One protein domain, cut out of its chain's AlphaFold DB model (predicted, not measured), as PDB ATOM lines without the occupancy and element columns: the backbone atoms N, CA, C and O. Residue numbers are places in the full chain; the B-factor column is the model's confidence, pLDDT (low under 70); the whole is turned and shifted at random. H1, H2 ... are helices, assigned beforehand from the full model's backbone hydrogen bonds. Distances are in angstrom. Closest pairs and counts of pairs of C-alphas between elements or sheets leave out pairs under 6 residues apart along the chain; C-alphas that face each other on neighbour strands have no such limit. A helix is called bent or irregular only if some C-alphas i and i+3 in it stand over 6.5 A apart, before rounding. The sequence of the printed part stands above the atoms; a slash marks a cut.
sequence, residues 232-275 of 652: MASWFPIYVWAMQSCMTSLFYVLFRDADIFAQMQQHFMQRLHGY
ATOM      1  N   MET A 232      27.845 -37.475 -13.784       66.25
ATOM      2  CA  MET A 232      28.978 -38.373 -13.576       66.25
ATOM      3  C   MET A 232      28.665 -39.326 -12.420       66.25
ATOM      4  O   MET A 232      28.386 -38.891 -11.305       66.25
ATOM      5  N   ALA A 233      28.668 -40.629 -12.709       78.44
ATOM      6  CA  ALA A 233      28.394 -41.653 -11.715       78.44
ATOM      7  C   ALA A 233      29.394 -41.557 -10.552       78.44
ATOM      8  O   ALA A 233      30.584 -41.309 -10.762       78.44
ATOM      9  N   SER A 234      28.917 -41.767  -9.324       83.75
ATOM     10  CA  SER A 234      29.687 -41.550  -8.088       83.75
ATOM     11  C   SER A 234      30.962 -42.391  -7.981       83.75
ATOM     12  O   SER A 234      31.849 -42.056  -7.203       83.75
ATOM     13  N   TRP A 235      31.065 -43.471  -8.757       89.50
ATOM     14  CA  TRP A 235      32.242 -44.335  -8.813       89.50
ATOM     15  C   TRP A 235      33.384 -43.764  -9.663       89.50
ATOM     16  O   TRP A 235      34.535 -44.132  -9.452       89.50
ATOM     17  N   PHE A 236      33.106 -42.871 -10.619       89.94
ATOM     18  CA  PHE A 236      34.116 -42.440 -11.590       89.94
ATOM     19  C   PHE A 236      35.276 -41.657 -10.955       89.94
ATOM     20  O   PHE A 236      36.423 -41.986 -11.259       89.94
ATOM     21  N   PRO A 237      35.047 -40.695 -10.035       90.94
ATOM     22  CA  PRO A 237      36.147 -40.036  -9.330       90.94
ATOM     23  C   PRO A 237      37.011 -41.019  -8.532       90.94
ATOM     24  O   PRO A 237      38.232 -40.884  -8.519       90.94
ATOM     25  N   ILE A 238      36.393 -42.043  -7.931       92.12
ATOM     26  CA  ILE A 238      37.098 -43.104  -7.195       92.12
ATOM     27  C   ILE A 238      37.988 -43.898  -8.151       92.12
ATOM     28  O   ILE A 238      39.157 -44.117  -7.856       92.12
ATOM     29  N   TYR A 239      37.455 -44.291  -9.310       91.31
ATOM     30  CA  TYR A 239      38.195 -45.033 -10.329       91.31
ATOM     31  C   TYR A 239      39.390 -44.240 -10.869       91.31
ATOM     32  O   TYR A 239      40.499 -44.765 -10.925       91.31
ATOM     33  N   VAL A 240      39.190 -42.967 -11.230       90.56
ATOM     34  CA  VAL A 240      40.274 -42.098 -11.721       90.56
ATOM     35  C   VAL A 240      41.364 -41.952 -10.667       90.56
ATOM     36  O   VAL A 240      42.544 -42.087 -10.986       90.56
ATOM     37  N   TRP A 241      40.973 -41.724  -9.417       92.25
ATOM     38  CA  TRP A 241      41.929 -41.587  -8.328       92.25
ATOM     39  C   TRP A 241      42.672 -42.905  -8.062       92.25
ATOM     40  O   TRP A 241      43.895 -42.909  -7.967       92.25
ATOM     41  N   ALA A 242      41.971 -44.045  -8.051       91.69
ATOM     42  CA  ALA A 242      42.577 -45.368  -7.908       91.69
ATOM     43  C   ALA A 242      43.611 -45.659  -9.009       91.69
ATOM     44  O   ALA A 242      44.674 -46.206  -8.714       91.69
ATOM     45  N   MET A 243      43.332 -45.248 -10.252       89.38
ATOM     46  CA  MET A 243      44.267 -45.342 -11.380       89.38
ATOM     47  C   MET A 243      45.487 -44.439 -11.194       89.38
ATOM     48  O   MET A 243      46.606 -44.878 -11.431       89.38
ATOM     49  N   GLN A 244      45.292 -43.191 -10.763       89.19
ATOM     50  CA  GLN A 244      46.387 -42.236 -10.553       89.19
ATOM     51  C   GLN A 244      47.305 -42.641  -9.396       89.19
ATOM     52  O   GLN A 244      48.510 -42.418  -9.461       89.19
ATOM     53  N   SER A 245      46.739 -43.236  -8.347       86.69
ATOM     54  CA  SER A 245      47.467 -43.640  -7.142       86.69
ATOM     55  C   SER A 245      47.890 -45.112  -7.143       86.69
ATOM     56  O   SER A 245      48.490 -45.557  -6.168       86.69
ATOM     57  N   CYS A 246      47.576 -45.871  -8.200       87.94
ATOM     58  CA  CYS A 246      47.834 -47.312  -8.315       87.94
ATOM     59  C   CYS A 246      47.354 -48.126  -7.094       87.94
ATOM     60  O   CYS A 246      48.003 -49.086  -6.681       87.94
ATOM     61  N   MET A 247      46.223 -47.745  -6.489       88.06
ATOM     62  CA  MET A 247      45.729 -48.377  -5.260       88.06
ATOM     63  C   MET A 247      44.812 -49.566  -5.556       88.06
ATOM     64  O   MET A 247      43.630 -49.406  -5.869       88.06
ATOM     65  N   THR A 248      45.352 -50.774  -5.394       87.06
ATOM     66  CA  THR A 248      44.653 -52.051  -5.623       87.06
ATOM     67  C   THR A 248      43.427 -52.230  -4.728       87.06
ATOM     68  O   THR A 248      42.397 -52.716  -5.194       87.06
ATOM     69  N   SER A 249      43.480 -51.767  -3.474       88.50
ATOM     70  CA  SER A 249      42.359 -51.856  -2.531       88.50
ATOM     71  C   SER A 249      41.109 -51.104  -3.007       88.50
ATOM     72  O   SER A 249      39.992 -51.581  -2.810       88.50
ATOM     73  N   LEU A 250      41.267 -49.971  -3.704       91.31
ATOM     74  CA  LEU A 250      40.141 -49.228  -4.277       91.31
ATOM     75  C   LEU A 250      39.542 -49.925  -5.496       91.31
ATOM     76  O   LEU A 250      38.318 -49.975  -5.618       91.31
ATOM     77  N   PHE A 251      40.374 -50.497  -6.369       90.19
ATOM     78  CA  PHE A 251      39.878 -51.327  -7.467       90.19
ATOM     79  C   PHE A 251      39.070 -52.500  -6.938       90.19
ATOM     80  O   PHE A 251      37.955 -52.725  -7.400       90.19
ATOM     81  N   TYR A 252      39.577 -53.174  -5.909       89.88
ATOM     82  CA  TYR A 252      38.854 -54.263  -5.275       89.88
ATOM     83  C   TYR A 252      37.472 -53.820  -4.775       89.88
ATOM     84  O   TYR A 252      36.492 -54.516  -5.013       89.88
ATOM     85  N   VAL A 253      37.360 -52.649  -4.134       91.38
ATOM     86  CA  VAL A 253      36.062 -52.099  -3.700       91.38
ATOM     87  C   VAL A 253      35.133 -51.831  -4.886       91.38
ATOM     88  O   VAL A 253      33.973 -52.238  -4.848       91.38
ATOM     89  N   LEU A 254      35.636 -51.193  -5.944       91.81
ATOM     90  CA  LEU A 254      34.850 -50.853  -7.135       91.81
ATOM     91  C   LEU A 254      34.360 -52.086  -7.900       91.81
ATOM     92  O   LEU A 254      33.228 -52.100  -8.374       91.81
ATOM     93  N   PHE A 255      35.198 -53.116  -8.016       90.31
ATOM     94  CA  PHE A 255      34.875 -54.347  -8.737       90.31
ATOM     95  C   PHE A 255      34.069 -55.345  -7.896       90.31
ATOM     96  O   PHE A 255      33.415 -56.223  -8.453       90.31
ATOM     97  N   ARG A 256      34.106 -55.232  -6.562       89.88
ATOM     98  CA  ARG A 256      33.335 -56.096  -5.657       89.88
ATOM     99  C   ARG A 256      31.866 -55.689  -5.556       89.88
ATOM    100  O   ARG A 256      31.022 -56.556  -5.338       89.88
ATOM    101  N   ASP A 257      31.561 -54.401  -5.670       90.25
ATOM    102  CA  ASP A 257      30.185 -53.904  -5.658       90.25
ATOM    103  C   ASP A 257      29.534 -54.126  -7.035       90.25
ATOM    104  O   ASP A 257      29.941 -53.541  -8.041       90.25
ATOM    105  N   ALA A 258      28.532 -55.009  -7.087       89.31
ATOM    106  CA  ALA A 258      27.895 -55.422  -8.335       89.31
ATOM    107  C   ALA A 258      27.176 -54.267  -9.050       89.31
ATOM    108  O   ALA A 258      27.182 -54.213 -10.281       89.31
ATOM    109  N   ASP A 259      26.595 -53.331  -8.295       90.19
ATOM    110  CA  ASP A 259      25.863 -52.197  -8.856       90.19
ATOM    111  C   ASP A 259      26.835 -51.179  -9.452       90.19
ATOM    112  O   ASP A 259      26.600 -50.650 -10.543       90.19
ATOM    113  N   ILE A 260      27.949 -50.916  -8.763       90.88
ATOM    114  CA  ILE A 260      29.023 -50.064  -9.282       90.88
ATOM    115  C   ILE A 260      29.643 -50.702 -10.521       90.88
ATOM    116  O   ILE A 260      29.782 -50.029 -11.544       90.88
ATOM    117  N   PHE A 261      29.956 -51.996 -10.473       89.88
ATOM    118  CA  PHE A 261      30.545 -52.699 -11.604       89.88
ATOM    119  C   PHE A 261      29.624 -52.703 -12.832       89.88
ATOM    120  O   PHE A 261      30.074 -52.413 -13.942       89.88
ATOM    121  N   ALA A 262      28.323 -52.942 -12.645       89.19
ATOM    122  CA  ALA A 262      27.342 -52.873 -13.725       89.19
ATOM    123  C   ALA A 262      27.253 -51.460 -14.329       89.19
ATOM    124  O   ALA A 262      27.236 -51.308 -15.553       89.19
ATOM    125  N   GLN A 263      27.266 -50.414 -13.494       89.81
ATOM    126  CA  GLN A 263      27.296 -49.023 -13.961       89.81
ATOM    127  C   GLN A 263      28.587 -48.693 -14.719       89.81
ATOM    128  O   GLN A 263      28.537 -47.999 -15.737       89.81
ATOM    129  N   MET A 264      29.734 -49.188 -14.246       89.81
ATOM    130  CA  MET A 264      31.017 -49.067 -14.934       89.81
ATOM    131  C   MET A 264      30.930 -49.699 -16.316       89.81
ATOM    132  O   MET A 264      31.143 -49.016 -17.318       89.81
ATOM    133  N   GLN A 265      30.532 -50.969 -16.380       87.69
ATOM    134  CA  GLN A 265      30.377 -51.705 -17.626       87.69
ATOM    135  C   GLN A 265      29.430 -50.979 -18.589       87.69
ATOM    136  O   GLN A 265      29.785 -50.762 -19.745       87.69
ATOM    137  N   GLN A 266      28.264 -50.528 -18.121       87.81
ATOM    138  CA  GLN A 266      27.313 -49.788 -18.948       87.81
ATOM    139  C   GLN A 266      27.913 -48.483 -19.486       87.81
ATOM    140  O   GLN A 266      27.781 -48.199 -20.677       87.81
ATOM    141  N   HIS A 267      28.594 -47.702 -18.645       86.25
ATOM    142  CA  HIS A 267      29.216 -46.444 -19.057       86.25
ATOM    143  C   HIS A 267      30.323 -46.665 -20.098       86.25
ATOM    144  O   HIS A 267      30.383 -45.950 -21.102       86.25
ATOM    145  N   PHE A 268      31.177 -47.674 -19.903       85.75
ATOM    146  CA  PHE A 268      32.216 -48.021 -20.874       85.75
ATOM    147  C   PHE A 268      31.612 -48.518 -22.192       85.75
ATOM    148  O   PHE A 268      32.019 -48.048 -23.254       85.75
ATOM    149  N   MET A 269      30.578 -49.364 -22.145       83.06
ATOM    150  CA  MET A 269      29.876 -49.824 -23.345       83.06
ATOM    151  C   MET A 269      29.193 -48.675 -24.093       83.06
ATOM    152  O   MET A 269      29.282 -48.615 -25.316       83.06
ATOM    153  N   GLN A 270      28.553 -47.728 -23.403       85.50
ATOM    154  CA  GLN A 270      27.935 -46.554 -24.037       85.50
ATOM    155  C   GLN A 270      28.967 -45.651 -24.717       85.50
ATOM    156  O   GLN A 270      28.745 -45.195 -25.837       85.50
ATOM    157  N   ARG A 271      30.118 -45.423 -24.068       81.19
ATOM    158  CA  ARG A 271      31.234 -44.680 -24.669       81.19
ATOM    159  C   ARG A 271      31.744 -45.387 -25.918       81.19
ATOM    160  O   ARG A 271      31.962 -44.712 -26.913       81.19
ATOM    161  N   LEU A 272      31.879 -46.713 -25.886       75.25
ATOM    162  CA  LEU A 272      32.321 -47.515 -27.029       75.25
ATOM    163  C   LEU A 272      31.351 -47.442 -28.215       75.25
ATOM    164  O   LEU A 272      31.801 -47.242 -29.336       75.25
ATOM    165  N   HIS A 273      30.039 -47.531 -27.982       74.06
ATOM    166  CA  HIS A 273      29.031 -47.445 -29.052       74.06
ATOM    167  C   HIS A 273      28.963 -46.065 -29.726       74.06
ATOM    168  O   HIS A 273      28.515 -45.966 -30.865       74.06
ATOM    169  N   GLY A 274      29.389 -45.000 -29.039       68.81
ATOM    170  CA  GLY A 274      29.456 -43.648 -29.601       68.81
ATOM    171  C   GLY A 274      30.658 -43.400 -30.518       68.81
ATOM    172  O   GLY A 274      30.703 -42.361 -31.175       68.81
ATOM    173  N   TYR A 275      31.624 -44.322 -30.575       64.06
ATOM    174  CA  TYR A 275      32.738 -44.253 -31.516       64.06
ATOM    175  C   TYR A 275      32.433 -45.127 -32.738       64.06
ATOM    176  O   TYR A 275      32.173 -46.321 -32.607       64.06
TER     177      TYR A 275
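AT A GLANCE: This is residues 232 to 275 of the 652 residues of an uncharacterized protein of Lophiostoma macrostomum CBS 122681 (UniProt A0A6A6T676). Two short helices, H1 and H2, fold back on each other as a small helical hairpin, and a longer helix, H3, turns off at a right angle from the end of H2, so that H2 and H3 make a corner like an L. The far part of H3 and the residues after it, 268 to 275, stick out from this body as a free arm. The printed part has 44 residues with three named helices, in the order H1, H2, H3, and no named strand; the class is all helix. It is only just compact, close to loose, with a radius of gyration of the C-alphas of 10.8 A, and the C-alphas span 30 by 22 by 15 A along their three main axes.

HOW THE PARTS SIT: From Met 232 the printed part leads into H1, residues 236 to 244. H1 touches H2, residues 248 to 256, and the closest C-alphas of the two, those of Ala 242 and Leu 250, are 5.8 A apart. The two run opposite ways at a shallow tilt of 32 degrees and form a helical hairpin. H3, residues 258 to 273, follows H2 and stands about perpendicular to it, at 90 degrees. H2 and H3 only just touch, with 3 pairs of C-alphas within 8 A, and they touch only at the corner by their link. H3 touches H2 with residues 260 to 261 alone, and the closest C-alphas of the two helices are those of Phe 255 and Phe 261, 5.4 A apart. H1 and H3 are near each other, with no pair of C-alphas within 8 A but 5 pairs within 10 A. In H1, H2 and H3 every O i to N i+4 pair is within hydrogen-bond range.

IN THESE COORDINATES: H1 runs from Phe 236, with its C-alpha at (34.116, -42.440, -11.590), to Gln 244, and measures 12.3 A from first to last C-alpha. H2 runs from Thr 248, with its C-alpha at (44.653, -52.051, -5.623), to Arg 256, over 12.0 A. H3, the longest helix with 16 residues, runs from Ala 258 to His 273, over 22.2 A, and its last C-alpha lies at (29.031, -47.445, -29.052). None of the three helices is bent or irregular.

THE WHOLE: The two C-alphas farthest apart are those of Ser 249 and Tyr 275, at 31.5 A. Residues 268 to 275, of which 268 to 273 belong to H3, stand free; without them the body of 36 residues spans 24 by 19 by 12 A, with a radius of gyration of 9.1 A. The printed part has no cut. The link from H1 to H2, of 3 residues, and the link from H2 to H3, of 1 residue, are both tight. The mean pLDDT of the printed part is 86.5, and confidence is low, under 70, at residue 232 and at residues 274 to 275.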